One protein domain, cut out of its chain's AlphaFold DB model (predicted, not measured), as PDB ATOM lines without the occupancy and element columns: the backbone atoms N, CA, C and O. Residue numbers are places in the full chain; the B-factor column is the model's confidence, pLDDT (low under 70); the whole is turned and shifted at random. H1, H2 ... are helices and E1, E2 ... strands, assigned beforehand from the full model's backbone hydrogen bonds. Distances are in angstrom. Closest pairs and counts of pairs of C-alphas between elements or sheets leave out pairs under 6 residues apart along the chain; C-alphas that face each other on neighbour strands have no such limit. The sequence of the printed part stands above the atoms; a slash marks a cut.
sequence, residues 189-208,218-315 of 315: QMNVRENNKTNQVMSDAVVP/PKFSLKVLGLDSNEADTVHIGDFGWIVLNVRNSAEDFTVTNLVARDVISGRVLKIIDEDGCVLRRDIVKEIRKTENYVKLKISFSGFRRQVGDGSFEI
ATOM      1  N   GLN A 189     116.915 137.351 145.311       76.38
ATOM      2  CA  GLN A 189     116.140 136.419 144.509       76.38
ATOM      3  C   GLN A 189     116.143 136.834 143.032       76.38
ATOM      4  O   GLN A 189     115.807 137.959 142.661       76.38
ATOM      5  N   MET A 190     116.495 135.888 142.169       71.19
ATOM      6  CA  MET A 190     116.508 136.002 140.717       71.19
ATOM      7  C   MET A 190     115.491 135.029 140.126       71.19
ATOM      8  O   MET A 190     115.712 133.819 140.077       71.19
ATOM      9  N   ASN A 191     114.370 135.555 139.635       65.94
ATOM     10  CA  ASN A 191     113.337 134.726 139.019       65.94
ATOM     11  C   ASN A 191     113.582 134.579 137.517       65.94
ATOM     12  O   ASN A 191     113.397 135.539 136.768       65.94
ATOM     13  N   VAL A 192     113.960 133.379 137.072       62.88
ATOM     14  CA  VAL A 192     114.124 133.036 135.652       62.88
ATOM     15  C   VAL A 192     112.831 132.378 135.165       62.88
ATOM     16  O   VAL A 192     112.429 131.339 135.683       62.88
ATOM     17  N   ARG A 193     112.161 132.975 134.176       55.78
ATOM     18  CA  ARG A 193     111.102 132.311 133.395       55.78
ATOM     19  C   ARG A 193     111.455 132.438 131.915       55.78
ATOM     20  O   ARG A 193     112.110 133.404 131.555       55.78
ATOM     21  N   GLU A 194     111.072 131.423 131.138       53.91
ATOM     22  CA  GLU A 194     111.328 131.173 129.705       53.91
ATOM     23  C   GLU A 194     112.246 132.164 128.950       53.91
ATOM     24  O   GLU A 194     111.957 133.351 128.827       53.91
ATOM     25  N   ASN A 195     113.295 131.611 128.317       56.00
ATOM     26  CA  ASN A 195     114.298 132.270 127.455       56.00
ATOM     27  C   ASN A 195     115.537 132.864 128.145       56.00
ATOM     28  O   ASN A 195     115.993 133.946 127.778       56.00
ATOM     29  N   ASN A 196     116.172 132.120 129.062       63.56
ATOM     30  CA  ASN A 196     117.514 132.447 129.578       63.56
ATOM     31  C   ASN A 196     117.632 133.854 130.206       63.56
ATOM     32  O   ASN A 196     118.730 134.413 130.222       63.56
ATOM     33  N   LYS A 197     116.528 134.432 130.689       67.38
ATOM     34  CA  LYS A 197     116.445 135.803 131.203       67.38
ATOM     35  C   LYS A 197     115.709 135.824 132.541       67.38
ATOM     36  O   LYS A 197     114.716 135.117 132.708       67.38
ATOM     37  N   THR A 198     116.163 136.639 133.491       61.94
ATOM     38  CA  THR A 198     115.359 136.926 134.688       61.94
ATOM     39  C   THR A 198     114.254 137.938 134.387       61.94
ATOM     40  O   THR A 198     114.468 138.905 133.663       61.94
ATOM     41  N   ASN A 199     113.066 137.742 134.959       61.06
ATOM     42  CA  ASN A 199     111.975 138.718 134.862       61.06
ATOM     43  C   ASN A 199     112.179 139.900 135.810       61.06
ATOM     44  O   ASN A 199     111.807 141.023 135.488       61.06
ATOM     45  N   GLN A 200     112.731 139.615 136.989       68.88
ATOM     46  CA  GLN A 200     112.997 140.592 138.030       68.88
ATOM     47  C   GLN A 200     114.098 140.056 138.944       68.88
ATOM     48  O   GLN A 200     114.101 138.867 139.291       68.88
ATOM     49  N   VAL A 201     115.012 140.935 139.340       68.75
ATOM     50  CA  VAL A 201     115.942 140.705 140.445       68.75
ATOM     51  C   VAL A 201     115.424 141.469 141.660       68.75
ATOM     52  O   VAL A 201     115.276 142.686 141.620       68.75
ATOM     53  N   MET A 202     115.098 140.746 142.729       66.38
ATOM     54  CA  MET A 202     114.609 141.318 143.981       66.38
ATOM     55  C   MET A 202     115.701 141.194 145.034       66.38
ATOM     56  O   MET A 202     116.071 140.087 145.415       66.38
ATOM     57  N   SER A 203     116.236 142.332 145.474       62.00
ATOM     58  CA  SER A 203     117.240 142.362 146.536       62.00
ATOM     59  C   SER A 203     116.554 142.552 147.882       62.00
ATOM     60  O   SER A 203     115.873 143.562 148.072       62.00
ATOM     61  N   ASP A 204     116.770 141.635 148.825       60.59
ATOM     62  CA  ASP A 204     116.322 141.855 150.193       60.59
ATOM     63  C   ASP A 204     117.303 142.806 150.889       60.59
ATOM     64  O   ASP A 204     118.516 142.581 150.976       60.59
ATOM     65  N   ALA A 205     116.778 143.925 151.391       51.97
ATOM     66  CA  ALA A 205     117.492 144.697 152.395       51.97
ATOM     67  C   ALA A 205     117.546 143.857 153.679       51.97
ATOM     68  O   ALA A 205     116.542 143.238 154.026       51.97
ATOM     69  N   VAL A 206     118.696 143.844 154.372       52.81
ATOM     70  CA  VAL A 206     118.904 143.106 155.636       52.81
ATOM     71  C   VAL A 206     117.645 143.185 156.489       52.81
ATOM     72  O   VAL A 206     117.238 144.285 156.871       52.81
ATOM     73  N   VAL A 207     117.053 142.035 156.805       45.47
ATOM     74  CA  VAL A 207     116.114 141.920 157.916       45.47
ATOM     75  C   VAL A 207     116.976 141.641 159.144       45.47
ATOM     76  O   VAL A 207     117.356 140.490 159.361       45.47
ATOM     77  N   PRO A 208     117.375 142.654 159.940       47.72
ATOM     78  CA  PRO A 208     117.954 142.362 161.236       47.72
ATOM     79  C   PRO A 208     116.865 141.645 162.031       47.72
ATOM     80  O   PRO A 208     115.779 142.183 162.245       47.72
ATOM     81  N   PRO A 218     127.844 147.266 162.012       70.88
ATOM     82  CA  PRO A 218     127.991 147.303 160.568       70.88
ATOM     83  C   PRO A 218     126.692 146.826 159.913       70.88
ATOM     84  O   PRO A 218     126.099 145.824 160.318       70.88
ATOM     85  N   LYS A 219     126.239 147.574 158.908       76.38
ATOM     86  CA  LYS A 219     125.039 147.263 158.127       76.38
ATOM     87  C   LYS A 219     125.452 146.877 156.724       76.38
ATOM     88  O   LYS A 219     125.969 147.718 155.986       76.38
ATOM     89  N   PHE A 220     125.209 145.628 156.363       81.44
ATOM     90  CA  PHE A 220     125.500 145.137 155.026       81.44
ATOM     91  C   PHE A 220     124.305 145.347 154.089       81.44
ATOM     92  O   PHE A 220     123.185 145.592 154.521       81.44
ATOM     93  N   SER A 221     124.534 145.313 152.785       84.12
ATOM     94  CA  SER A 221     123.477 145.251 151.775       84.12
ATOM     95  C   SER A 221     124.021 144.535 150.554       84.12
ATOM     96  O   SER A 221     125.177 144.749 150.184       84.12
ATOM     97  N   LEU A 222     123.194 143.691 149.951       86.38
ATOM     98  CA  LEU A 222     123.540 142.899 148.784       86.38
ATOM     99  C   LEU A 222     122.781 143.450 147.578       86.38
ATOM    100  O   LEU A 222     121.590 143.737 147.670       86.38
ATOM    101  N   LYS A 223     123.484 143.646 146.465       88.56
ATOM    102  CA  LYS A 223     122.909 144.111 145.203       88.56
ATOM    103  C   LYS A 223     123.498 143.360 144.031       88.56
ATOM    104  O   LYS A 223     124.661 142.954 144.065       88.56
ATOM    105  N   VAL A 224     122.723 143.266 142.961       89.00
ATOM    106  CA  VAL A 224     123.172 142.706 141.689       89.00
ATOM    107  C   VAL A 224     123.171 143.815 140.656       89.00
ATOM    108  O   VAL A 224     122.175 144.511 140.477       89.00
ATOM    109  N   LEU A 225     124.309 143.998 140.001       90.06
ATOM    110  CA  LEU A 225     124.502 145.015 138.980       90.06
ATOM    111  C   LEU A 225     124.779 144.371 137.624       90.06
ATOM    112  O   LEU A 225     125.427 143.321 137.540       90.06
ATOM    113  N   GLY A 226     124.352 145.045 136.562       87.75
ATOM    114  CA  GLY A 226     124.711 144.709 135.192       87.75
ATOM    115  C   GLY A 226     126.180 145.022 134.889       87.75
ATOM    116  O   GLY A 226     126.929 145.546 135.721       87.75
ATOM    117  N   LEU A 227     126.617 144.711 133.667       84.19
ATOM    118  CA  LEU A 227     127.942 145.093 133.152       84.19
ATOM    119  C   LEU A 227     128.174 146.611 133.186       84.19
ATOM    120  O   LEU A 227     129.290 147.057 133.456       84.19
ATOM    121  N   ASP A 228     127.113 147.381 132.964       85.62
ATOM    122  CA  ASP A 228     127.068 148.843 133.043       85.62
ATOM    123  C   ASP A 228     127.185 149.386 134.480       85.62
ATOM    124  O   ASP A 228     127.299 150.591 134.677       85.62
ATOM    125  N   SER A 229     127.233 148.502 135.484       81.44
ATOM    126  CA  SER A 229     127.241 148.833 136.913       81.44
ATOM    127  C   SER A 229     125.978 149.532 137.425       81.44
ATOM    128  O   SER A 229     126.000 150.032 138.549       81.44
ATOM    129  N   ASN A 230     124.881 149.505 136.666       87.19
ATOM    130  CA  ASN A 230     123.561 149.868 137.172       87.19
ATOM    131  C   ASN A 230     122.905 148.657 137.837       87.19
ATOM    132  O   ASN A 230     123.280 147.514 137.568       87.19
ATOM    133  N   GLU A 231     121.950 148.901 138.734       84.75
ATOM    134  CA  GLU A 231     121.184 147.825 139.365       84.75
ATOM    135  C   GLU A 231     120.440 147.031 138.289       84.75
ATOM    136  O   GLU A 231     119.792 147.603 137.415       84.75
ATOM    137  N   ALA A 232     120.640 145.715 138.285       83.00
ATOM    138  CA  ALA A 232     120.136 144.876 137.215       83.00
ATOM    139  C   ALA A 232     118.689 144.493 137.497       83.00
ATOM    140  O   ALA A 232     118.444 143.640 138.341       83.00
ATOM    141  N   ASP A 233     117.743 145.034 136.731       77.81
ATOM    142  CA  ASP A 233     116.359 144.548 136.764       77.81
ATOM    143  C   ASP A 233     116.251 143.140 136.160       77.81
ATOM    144  O   ASP A 233     115.470 142.306 136.620       77.81
ATOM    145  N   THR A 234     117.064 142.864 135.132       76.31
ATOM    146  CA  THR A 234     117.116 141.577 134.429       76.31
ATOM    147  C   THR A 234     118.554 141.202 134.060       76.31
ATOM    148  O   THR A 234     119.364 142.073 133.751       76.31
ATOM    149  N   VAL A 235     118.874 139.908 134.071       78.38
ATOM    150  CA  VAL A 235     120.171 139.337 133.679       78.38
ATOM    151  C   VAL A 235     119.951 138.153 132.743       78.38
ATOM    152  O   VAL A 235     119.001 137.386 132.936       78.38
ATOM    153  N   HIS A 236     120.814 137.993 131.735       78.56
ATOM    154  CA  HIS A 236     120.740 136.868 130.804       78.56
ATOM    155  C   HIS A 236     121.844 135.847 131.059       78.56
ATOM    156  O   HIS A 236     122.959 136.159 131.485       78.56
ATOM    157  N   ILE A 237     121.560 134.586 130.741       74.81
ATOM    158  CA  ILE A 237     122.591 133.552 130.725       74.81
ATOM    159  C   ILE A 237     123.597 133.877 129.619       74.81
ATOM    160  O   ILE A 237     123.241 133.964 128.449       74.81
ATOM    161  N   GLY A 238     124.871 133.969 129.996       74.88
ATOM    162  CA  GLY A 238     125.951 134.388 129.099       74.88
ATOM    163  C   GLY A 238     126.477 135.775 129.445       74.88
ATOM    164  O   GLY A 238     127.648 136.049 129.186       74.88
ATOM    165  N   ASP A 239     125.666 136.586 130.124       85.12
ATOM    166  CA  ASP A 239     126.087 137.897 130.587       85.12
ATOM    167  C   ASP A 239     127.102 137.785 131.725       85.12
ATOM    168  O   ASP A 239     127.204 136.790 132.463       85.12
ATOM    169  N   PHE A 240     127.839 138.877 131.881       89.75
ATOM    170  CA  PHE A 240     128.556 139.167 133.104       89.75
ATOM    171  C   PHE A 240     127.790 140.223 133.890       89.75
ATOM    172  O   PHE A 240     127.097 141.068 133.332       89.75
ATOM    173  N   GLY A 241     127.967 140.200 135.197       91.62
ATOM    174  CA  GLY A 241     127.494 141.257 136.071       91.62
ATOM    175  C   GLY A 241     128.317 141.289 137.335       91.62
ATOM    176  O   GLY A 241     129.410 140.714 137.409       91.62
ATOM    177  N   TRP A 242     127.778 141.963 138.336       91.81
ATOM    178  CA  TRP A 242     128.434 142.117 139.614       91.81
ATOM    179  C   TRP A 242     127.489 141.803 140.754       91.81
ATOM    180  O   TRP A 242     126.382 142.321 140.796       91.81
ATOM    181  N   ILE A 243     127.962 141.023 141.715       91.12
ATOM    182  CA  ILE A 243     127.359 140.977 143.044       91.12
ATOM    183  C   ILE A 243     128.133 141.962 143.912       91.12
ATOM    184  O   ILE A 243     129.357 141.873 144.009       91.12
ATOM    185  N   VAL A 244     127.434 142.922 144.506       90.75
ATOM    186  CA  VAL A 244     128.026 143.971 145.337       90.75
ATOM    187  C   VAL A 244     127.495 143.852 146.752       90.75
ATOM    188  O   VAL A 244     126.305 144.035 146.993       90.75
ATOM    189  N   LEU A 245     128.405 143.582 147.683       89.56
ATOM    190  CA  LEU A 245     128.168 143.681 149.114       89.56
ATOM    191  C   LEU A 245     128.689 145.029 149.581       89.56
ATOM    192  O   LEU A 245     129.901 145.227 149.620       89.56
ATOM    193  N   ASN A 246     127.792 145.948 149.929       86.81
ATOM    194  CA  ASN A 246     128.172 147.212 150.556       86.81
ATOM    195  C   ASN A 246     128.062 147.088 152.070       86.81
ATOM    196  O   ASN A 246     127.095 146.510 152.563       86.81
ATOM    197  N   VAL A 247     128.989 147.705 152.791       84.06
ATOM    198  CA  VAL A 247     128.923 147.861 154.242       84.06
ATOM    199  C   VAL A 247     128.834 149.343 154.596       84.06
ATOM    200  O   VAL A 247     129.502 150.189 154.006       84.06
ATOM    201  N   ARG A 248     127.978 149.671 155.560       80.31
ATOM    202  CA  ARG A 248     127.934 150.977 156.226       80.31
ATOM    203  C   ARG A 248     128.330 150.800 157.679       80.31
ATOM    204  O   ARG A 248     128.017 149.771 158.271       80.31
ATOM    205  N   ASN A 249     128.960 151.822 158.252       71.31
ATOM    206  CA  ASN A 249     129.432 151.818 159.639       71.31
ATOM    207  C   ASN A 249     130.435 150.686 159.940       71.31
ATOM    208  O   ASN A 249     130.491 150.208 161.070       71.31
ATOM    209  N   SER A 250     131.221 150.253 158.944       66.75
ATOM    210  CA  SER A 250     132.368 149.380 159.209       66.75
ATOM    211  C   SER A 250     133.550 150.221 159.671       66.75
ATOM    212  O   SER A 250     133.903 151.196 159.012       66.75
ATOM    213  N   ALA A 251     134.160 149.842 160.791       56.50
ATOM    214  CA  ALA A 251     135.427 150.410 161.251       56.50
ATOM    215  C   ALA A 251     136.641 149.584 160.783       56.50
ATOM    216  O   ALA A 251     137.777 149.964 161.055       56.50
ATOM    217  N   GLU A 252     136.409 148.441 160.129       67.19
ATOM    218  CA  GLU A 252     137.433 147.438 159.838       67.19
ATOM    219  C   GLU A 252     137.224 146.770 158.471       67.19
ATOM    220  O   GLU A 252     136.171 146.887 157.836       67.19
ATOM    221  N   ASP A 253     138.262 146.057 158.035       72.44
ATOM    222  CA  ASP A 253     138.253 145.259 156.819       72.44
ATOM    223  C   ASP A 253     137.280 144.072 156.943       72.44
ATOM    224  O   ASP A 253     137.257 143.384 157.963       72.44
ATOM    225  N   PHE A 254     136.481 143.805 155.908       77.00
ATOM    226  CA  PHE A 254     135.476 142.733 155.923       77.00
ATOM    227  C   PHE A 254     135.670 141.762 154.760       77.00
ATOM    228  O   PHE A 254     136.285 142.092 153.749       77.00
ATOM    229  N   THR A 255     135.179 140.533 154.883       81.50
ATOM    230  CA  THR A 255     135.303 139.506 153.836       81.50
ATOM    231  C   THR A 255     133.964 138.825 153.592       81.50
ATOM    232  O   THR A 255     133.063 138.883 154.425       81.50
ATOM    233  N   VAL A 256     133.816 138.225 152.410       84.94
ATOM    234  CA  VAL A 256     132.614 137.477 152.030       84.94
ATOM    235  C   VAL A 256     132.915 136.001 152.225       84.94
ATOM    236  O   VAL A 256     133.827 135.481 151.586       84.94
ATOM    237  N   THR A 257     132.147 135.341 153.082       86.56
ATOM    238  CA  THR A 257     132.219 133.895 153.305       86.56
ATOM    239  C   THR A 257     130.849 133.268 153.071       86.56
ATOM    240  O   THR A 257     129.822 133.943 153.142       86.56
ATOM    241  N   ASN A 258     130.837 131.974 152.756       85.06
ATOM    242  CA  ASN A 258     129.637 131.161 152.569       85.06
ATOM    243  C   ASN A 258     128.632 131.734 151.545       85.06
ATOM    244  O   ASN A 258     127.422 131.711 151.766       85.06
ATOM    245  N   LEU A 259     129.128 132.243 150.411       89.25
ATOM    246  CA  LEU A 259     128.276 132.663 149.297       89.25
ATOM    247  C   LEU A 259     127.762 131.423 148.563       89.25
ATOM    248  O   LEU A 259     128.539 130.677 147.950       89.25
ATOM    249  N   VAL A 260     126.453 131.222 148.595       89.12
ATOM    250  CA  VAL A 260     125.778 130.093 147.958       89.12
ATOM    251  C   VAL A 260     124.767 130.602 146.941       89.12
ATOM    252  O   VAL A 260     124.308 131.724 147.035       89.12
ATOM    253  N   ALA A 261     124.433 129.783 145.954       86.69
ATOM    254  CA  ALA A 261     123.250 129.977 145.133       86.69
ATOM    255  C   ALA A 261     122.348 128.762 145.310       86.69
ATOM    256  O   ALA A 261     122.794 127.624 145.182       86.69
ATOM    257  N   ARG A 262     121.082 128.985 145.617       84.06
ATOM    258  CA  ARG A 262     120.081 127.951 145.827       84.06
ATOM    259  C   ARG A 262     119.065 128.003 144.698       84.06
ATOM    260  O   ARG A 262     118.495 129.053 144.427       84.06
ATOM    261  N   ASP A 263     118.819 126.866 144.059       78.81
ATOM    262  CA  ASP A 263     117.626 126.699 143.230       78.81
ATOM    263  C   ASP A 263     116.408 126.634 144.158       78.81
ATOM    264  O   ASP A 263     116.304 125.743 145.009       78.81
ATOM    265  N   VAL A 264     115.500 127.592 144.002       75.75
ATOM    266  CA  VAL A 264     114.305 127.735 144.841       75.75
ATOM    267  C   VAL A 264     113.312 126.591 144.600       75.75
ATOM    268  O   VAL A 264     112.589 126.203 145.514       75.75
ATOM    269  N   ILE A 265     113.292 126.015 143.395       75.06
ATOM    270  CA  ILE A 265     112.388 124.928 143.004       75.06
ATOM    271  C   ILE A 265     112.952 123.587 143.463       75.06
ATOM    272  O   ILE A 265     112.284 122.836 144.172       75.06
ATOM    273  N   SER A 266     114.186 123.262 143.064       77.56
ATOM    274  CA  SER A 266     114.761 121.945 143.354       77.56
ATOM    275  C   SER A 266     115.413 121.856 144.739       77.56
ATOM    276  O   SER A 266     115.848 120.775 145.139       77.56
ATOM    277  N   GLY A 267     115.612 122.986 145.423       77.50
ATOM    278  CA  GLY A 267     116.347 123.074 146.684       77.50
ATOM    279  C   GLY A 267     117.846 122.772 146.571       77.50
ATOM    280  O   GLY A 267     118.516 122.665 147.598       77.50
ATOM    281  N   ARG A 268     118.392 122.617 145.355       78.69
ATOM    282  CA  ARG A 268     119.819 122.328 145.156       78.69
ATOM    283  C   ARG A 268     120.635 123.552 145.540       78.69
ATOM    284  O   ARG A 268     120.342 124.657 145.097       78.69
ATOM    285  N   VAL A 269     121.674 123.334 146.337       84.19
ATOM    286  CA  VAL A 269     122.577 124.391 146.797       84.19
ATOM    287  C   VAL A 269     123.905 124.278 146.066       84.19
ATOM    288  O   VAL A 269     124.558 123.235 146.068       84.19
ATOM    289  N   LEU A 270     124.312 125.386 145.474       85.44
ATOM    290  CA  LEU A 270     125.556 125.576 144.764       85.44
ATOM    291  C   LEU A 270     126.480 126.466 145.590       85.44
ATOM    292  O   LEU A 270     126.263 127.668 145.698       85.44
ATOM    293  N   LYS A 271     127.541 125.890 146.157       88.81
ATOM    294  CA  LYS A 271     128.541 126.664 146.903       88.81
ATOM    295  C   LYS A 271     129.463 127.413 145.937       88.81
ATOM    296  O   LYS A 271     130.095 126.788 145.082       88.81
ATOM    297  N   ILE A 272     129.536 128.738 146.068       91.25
ATOM    298  CA  ILE A 272     130.363 129.619 145.226       91.25
ATOM    299  C   ILE A 272     131.628 130.029 145.985       91.25
ATOM    300  O   ILE A 272     132.734 129.877 145.458       91.25
ATOM    301  N   ILE A 273     131.452 130.514 147.215       91.19
ATOM    302  CA  ILE A 273     132.514 130.813 148.180       91.19
ATOM    303  C   ILE A 273     132.233 129.986 149.434       91.19
ATOM    304  O   ILE A 273     131.087 129.930 149.881       91.19
ATOM    305  N   ASP A 274     133.246 129.323 149.981       85.12
ATOM    306  CA  ASP A 274     133.097 128.527 151.201       85.12
ATOM    307  C   ASP A 274     133.152 129.368 152.487       85.12
ATOM    308  O   ASP A 274     133.252 130.597 152.468       85.12
ATOM    309  N   GLU A 275     133.027 128.689 153.626       82.38
ATOM    310  CA  GLU A 275     133.016 129.296 154.961       82.38
ATOM    311  C   GLU A 275     134.349 129.979 155.319       82.38
ATOM    312  O   GLU A 275     134.346 130.905 156.128       82.38
ATOM    313  N   ASP A 276     135.448 129.593 154.662       76.81
ATOM    314  CA  ASP A 276     136.782 130.179 154.834       76.81
ATOM    315  C   ASP A 276     137.027 131.382 153.899       76.81
ATOM    316  O   ASP A 276     138.067 132.038 153.971       76.81
ATOM    317  N   GLY A 277     136.078 131.692 153.007       83.56
ATOM    318  CA  GLY A 277     136.194 132.784 152.035       83.56
ATOM    319  C   GLY A 277     136.916 132.395 150.741       83.56
ATOM    320  O   GLY A 277     137.246 133.266 149.930       83.56
ATOM    321  N   CYS A 278     137.157 131.104 150.507       87.50
ATOM    322  CA  CYS A 278     137.804 130.616 149.296       87.50
ATOM    323  C   CYS A 278     136.799 130.464 148.148       87.50
ATOM    324  O   CYS A 278     135.709 129.908 148.288       87.50
ATOM    325  N   VAL A 279     137.182 130.936 146.959       91.69
ATOM    326  CA  VAL A 279     136.365 130.812 145.744       91.69
ATOM    327  C   VAL A 279     136.448 129.382 145.209       91.69
ATOM    328  O   VAL A 279     137.450 128.999 144.600       91.69
ATOM    329  N   LEU A 280     135.364 128.619 145.357       90.56
ATOM    330  CA  LEU A 280     135.252 127.251 144.841       90.56
ATOM    331  C   LEU A 280     134.953 127.215 143.334       90.56
ATOM    332  O   LEU A 280     135.328 126.275 142.635       90.56
ATOM    333  N   ARG A 281     134.266 128.243 142.815       88.25
ATOM    334  CA  ARG A 281     133.733 128.275 141.442       88.25
ATOM    335  C   ARG A 281     134.284 129.439 140.623       88.25
ATOM    336  O   ARG A 281     133.625 130.459 140.434       88.25
ATOM    337  N   ARG A 282     135.491 129.258 140.074       87.38
ATOM    338  CA  ARG A 282     136.155 130.224 139.161       87.38
ATOM    339  C   ARG A 282     135.474 130.343 137.789       87.38
ATOM    340  O   ARG A 282     135.726 131.266 137.010       87.38
ATOM    341  N   ASP A 283     134.609 129.396 137.446       86.31
ATOM    342  CA  ASP A 283     133.730 129.500 136.286       86.31
ATOM    343  C   ASP A 283     132.618 130.544 136.503       86.31
ATOM    344  O   ASP A 283     132.239 131.198 135.533       86.31
ATOM    345  N   ILE A 284     132.200 130.765 137.756       89.50
ATOM    346  CA  ILE A 284     131.203 131.763 138.167       89.50
ATOM    347  C   ILE A 284     131.886 133.081 138.558       89.50
ATOM    348  O   ILE A 284     131.631 134.102 137.926       89.50
ATOM    349  N   VAL A 285     132.780 133.073 139.552       92.94
ATOM    350  CA  VAL A 285     133.478 134.278 140.033       92.94
ATOM    351  C   VAL A 285     134.732 134.514 139.196       92.94
ATOM    352  O   VAL A 285     135.663 133.710 139.212       92.94
ATOM    353  N   LYS A 286     134.756 135.624 138.455       92.88
ATOM    354  CA  LYS A 286     135.857 135.992 137.548       92.88
ATOM    355  C   LYS A 286     136.859 136.954 138.156       92.88
ATOM    356  O   LYS A 286     138.028 136.921 137.793       92.88
ATOM    357  N   GLU A 287     136.395 137.827 139.037       93.12
ATOM    358  CA  GLU A 287     137.197 138.903 139.608       93.12
ATOM    359  C   GLU A 287     136.593 139.314 140.950       93.12
ATOM    360  O   GLU A 287     135.371 139.300 141.107       93.12
ATOM    361  N   ILE A 288     137.440 139.693 141.905       92.56
ATOM    362  CA  ILE A 288     137.028 140.239 143.198       92.56
ATOM    363  C   ILE A 288     137.674 141.610 143.345       92.56
ATOM    364  O   ILE A 288     138.895 141.732 143.295       92.56
ATOM    365  N   ARG A 289     136.849 142.641 143.537       92.12
ATOM    366  CA  ARG A 289     137.287 143.995 143.885       92.12
ATOM    367  C   ARG A 289     136.857 144.305 145.301       92.12
ATOM    368  O   ARG A 289     135.693 144.124 145.643       92.12
ATOM    369  N   LYS A 290     137.791 144.791 146.104       90.12
ATOM    370  CA  LYS A 290     137.576 145.057 147.520       90.12
ATOM    371  C   LYS A 290     137.987 146.480 147.858       90.12
ATOM    372  O   LYS A 290     139.038 146.938 147.421       90.12
ATOM    373  N   THR A 291     137.152 147.145 148.642       87.44
ATOM    374  CA  THR A 291     137.451 148.410 149.317       87.44
ATOM    375  C   THR A 291     136.962 148.329 150.760       87.44
ATOM    376  O   THR A 291     136.325 147.350 151.144       87.44
ATOM    377  N   GLU A 292     137.195 149.380 151.543       82.69
ATOM    378  CA  GLU A 292     136.699 149.487 152.922       82.69
ATOM    379  C   GLU A 292     135.163 149.458 153.018       82.69
ATOM    380  O   GLU A 292     134.613 149.033 154.027       82.69
ATOM    381  N   ASN A 293     134.459 149.869 151.954       84.94
ATOM    382  CA  ASN A 293     133.002 150.031 151.965       84.94
ATOM    383  C   ASN A 293     132.256 149.002 151.111       84.94
ATOM    384  O   ASN A 293     131.031 148.911 151.201       84.94
ATOM    385  N   TYR A 294     132.952 148.242 150.260       89.25
ATOM    386  CA  TYR A 294     132.306 147.227 149.432       89.25
ATOM    387  C   TYR A 294     133.229 146.074 149.025       89.25
ATOM    388  O   TYR A 294     134.427 146.257 148.795       89.25
ATOM    389  N   VAL A 295     132.622 144.906 148.806       91.31
ATOM    390  CA  VAL A 295     133.184 143.813 148.006       91.31
ATOM    391  C   VAL A 295     132.323 143.640 146.760       91.31
ATOM    392  O   VAL A 295     131.106 143.503 146.843       91.31
ATOM    393  N   LYS A 296     132.958 143.656 145.590       92.56
ATOM    394  CA  LYS A 296     132.318 143.564 144.280       92.56
ATOM    395  C   LYS A 296     132.878 142.348 143.537       92.56
ATOM    396  O   LYS A 296     134.053 142.312 143.175       92.56
ATOM    397  N   LEU A 297     132.032 141.343 143.341       93.38
ATOM    398  CA  LEU A 297     132.351 140.065 142.706       93.38
ATOM    399  C   LEU A 297     131.870 140.094 141.260       93.38
ATOM    400  O   LEU A 297     130.675 140.245 141.023       93.38
ATOM    401  N   LYS A 298     132.770 139.946 140.287       93.12
ATOM    402  CA  LYS A 298     132.379 139.800 138.880       93.12
ATOM    403  C   LYS A 298     131.862 138.390 138.663       93.12
ATOM    404  O   LYS A 298     132.624 137.434 138.811       93.12
ATOM    405  N   ILE A 299     130.600 138.265 138.284       91.50
ATOM    406  CA  ILE A 299     129.922 136.986 138.101       91.50
ATOM    407  C   ILE A 299     129.682 136.736 136.620       91.50
ATOM    408  O   ILE A 299     129.272 137.637 135.893       91.50
ATOM    409  N   SER A 300     129.927 135.507 136.169       91.00
ATOM    410  CA  SER A 300     129.389 135.007 134.906       91.00
ATOM    411  C   SER A 300     128.096 134.249 135.170       91.00
ATOM    412  O   SER A 300     128.120 133.165 135.759       91.00
ATOM    413  N   PHE A 301     126.973 134.771 134.677       84.06
ATOM    414  CA  PHE A 301     125.672 134.119 134.854       84.06
ATOM    415  C   PHE A 301     125.553 132.802 134.071       84.06
ATOM    416  O   PHE A 301     124.714 131.955 134.368       84.06
ATOM    417  N   SER A 302     126.458 132.572 133.114       79.50
ATOM    418  CA  SER A 302     126.576 131.297 132.397       79.50
ATOM    419  C   SER A 302     126.878 130.100 133.312       79.50
ATOM    420  O   SER A 302     126.457 128.979 133.018       79.50
ATOM    421  N   GLY A 303     127.564 130.324 134.440       68.56
ATOM    422  CA  GLY A 303     127.962 129.261 135.362       68.56
ATOM    423  C   GLY A 303     126.801 128.638 136.148       68.56
ATOM    424  O   GLY A 303     126.953 127.529 136.664       68.56
ATOM    425  N   PHE A 304     125.629 129.286 136.175       71.88
ATOM    426  CA  PHE A 304     124.419 128.755 136.818       71.88
ATOM    427  C   PHE A 304     123.657 127.754 135.929       71.88
ATOM    428  O   PHE A 304     123.027 126.833 136.441       71.88
ATOM    429  N   ARG A 305     123.794 127.843 134.594       64.69
ATOM    430  CA  ARG A 305     123.087 126.971 133.628       64.69
ATOM    431  C   ARG A 305     123.550 125.516 133.642       64.69
ATOM    432  O   ARG A 305     122.787 124.617 133.319       64.69
ATOM    433  N   ARG A 306     124.819 125.255 133.974       54.19
ATOM    434  CA  ARG A 306     125.396 123.899 133.880       54.19
ATOM    435  C   ARG A 306     124.889 122.920 134.938       54.19
ATOM    436  O   ARG A 306     125.228 121.746 134.848       54.19
ATOM    437  N   GLN A 307     124.138 123.376 135.941       50.12
ATOM    438  CA  GLN A 307     123.774 122.535 137.088       50.12
ATOM    439  C   GLN A 307     122.271 122.386 137.327       50.12
ATOM    440  O   GLN A 307     121.867 121.548 138.139       50.12
ATOM    441  N   VAL A 308     121.444 123.147 136.608       46.00
ATOM    442  CA  VAL A 308     120.007 123.234 136.856       46.00
ATOM    443  C   VAL A 308     119.288 123.482 135.526       46.00
ATOM    444  O   VAL A 308     119.756 124.283 134.719       46.00
ATOM    445  N   GLY A 309     118.188 122.762 135.277       50.53
ATOM    446  CA  GLY A 309     117.227 123.133 134.228       50.53
ATOM    447  C   GLY A 309     116.596 124.501 134.528       50.53
ATOM    448  O   GLY A 309     116.981 125.141 135.500       50.53
ATOM    449  N   ASP A 310     115.658 124.970 133.705       51.94
ATOM    450  CA  ASP A 310     114.951 126.241 133.944       51.94
ATOM    451  C   ASP A 310     114.534 126.390 135.421       51.94
ATOM    452  O   ASP A 310     113.740 125.596 135.929       51.94
ATOM    453  N   GLY A 311     115.100 127.371 136.132       54.91
ATOM    454  CA  GLY A 311     114.931 127.493 137.580       54.91
ATOM    455  C   GLY A 311     115.175 128.905 138.102       54.91
ATOM    456  O   GLY A 311     116.034 129.630 137.598       54.91
ATOM    457  N   SER A 312     114.397 129.299 139.113       60.09
ATOM    458  CA  SER A 312     114.618 130.515 139.903       60.09
ATOM    459  C   SER A 312     115.748 130.292 140.908       60.09
ATOM    460  O   SER A 312     115.799 129.247 141.559       60.09
ATOM    461  N   PHE A 313     116.610 131.290 141.086       65.31
ATOM    462  CA  PHE A 313     117.748 131.229 142.001       65.31
ATOM    463  C   PHE A 313     117.603 132.232 143.141       65.31
ATOM    464  O   PHE A 313     117.078 133.325 142.962       65.31
ATOM    465  N   GLU A 314     118.116 131.868 144.303       67.38
ATOM    466  CA  GLU A 314     118.333 132.745 145.448       67.38
ATOM    467  C   GLU A 314     119.826 132.695 145.774       67.38
ATOM    468  O   GLU A 314     120.383 131.607 145.913       67.38
ATOM    469  N   ILE A 315     120.487 133.849 145.808       65.62
ATOM    470  CA  ILE A 315     121.890 133.975 146.226       65.62
ATOM    471  C   ILE A 315     121.913 134.513 147.642       65.62
ATOM    472  O   ILE A 315     121.292 135.582 147.805       65.62
TER     473      ILE A 315
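This is residues 189 to 208 and 218 to 315 of the 315 residues of an uncharacterized protein of Caenorhabditis nigoni (UniProt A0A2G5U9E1). A twisted wall of four strands, E3, E4, E8 and E7, makes one side. Two small hairpins, E1 with E2 and E5 with E6, are joined through residues 313 to 314 into a ragged second row, only partly across from that wall. The 118 printed residues hold, in order, strands E1 to E8 and short helix H1. The class is mostly strand, with 52 residues in named elements; the three sheets are antiparallel. The whole is compact, radius of gyration of the C-alphas 13.9 A, yet elongated, spanning 44 by 27 by 27 A.

E1, residues 189 to 193, begins at C-alpha 189 (116.140, 136.419, 144.509). E2 is residues 197 to 203, 16.7 A. E3 is residues 219 to 225, 19.3 A; E4, residues 240 to 248, 26.0 A. E5 is residues 260 to 263, E6 269 to 271 and E7 285 to 290. E8 is residues 294 to 300, 19.2 A. H1, residues 302 to 305, ends at C-alpha 305 (123.087, 126.971, 133.628).

E1 and E2 form a hairpin, N 189 and O 202 2.9 A apart. Residues 313 to 314 pair antiparallel with 189 to 190 of E1 and 262 to 263 of E5. In the E5 and E6 hairpin, N 270 and O 261 are 2.7 A apart. The closest C-alphas of E2 and edge strand E3, Ser 203 and Lys 223, are 6.1 A apart. Across the sheet E3 E4 E8 E7, backbone atoms of neighbour strands are within hydrogen-bond range: N 221 and O 246 of E3 and E4 at 2.8 A, N 243 and O 297 of E4 and E8 at 2.9 A, and N 296 and O 289 of E8 and E7 at 2.8 A. H1 is not on this sheet and is too short for an O i to N i+4 pair; its one O i to N i+3 pair is within hydrogen-bond range.

The farthest C-alphas, Glu 194 and Ala 251, are 44.1 A apart. Residues 209 to 217 are not printed; C-alphas 208 and 218 are 11.2 A apart. The links E3 to E4, E4 to E5 and E6 to E7 are long. pLDDT is under 70 at residues 191 to 208, 250 to 252, 303 and 305 to 315.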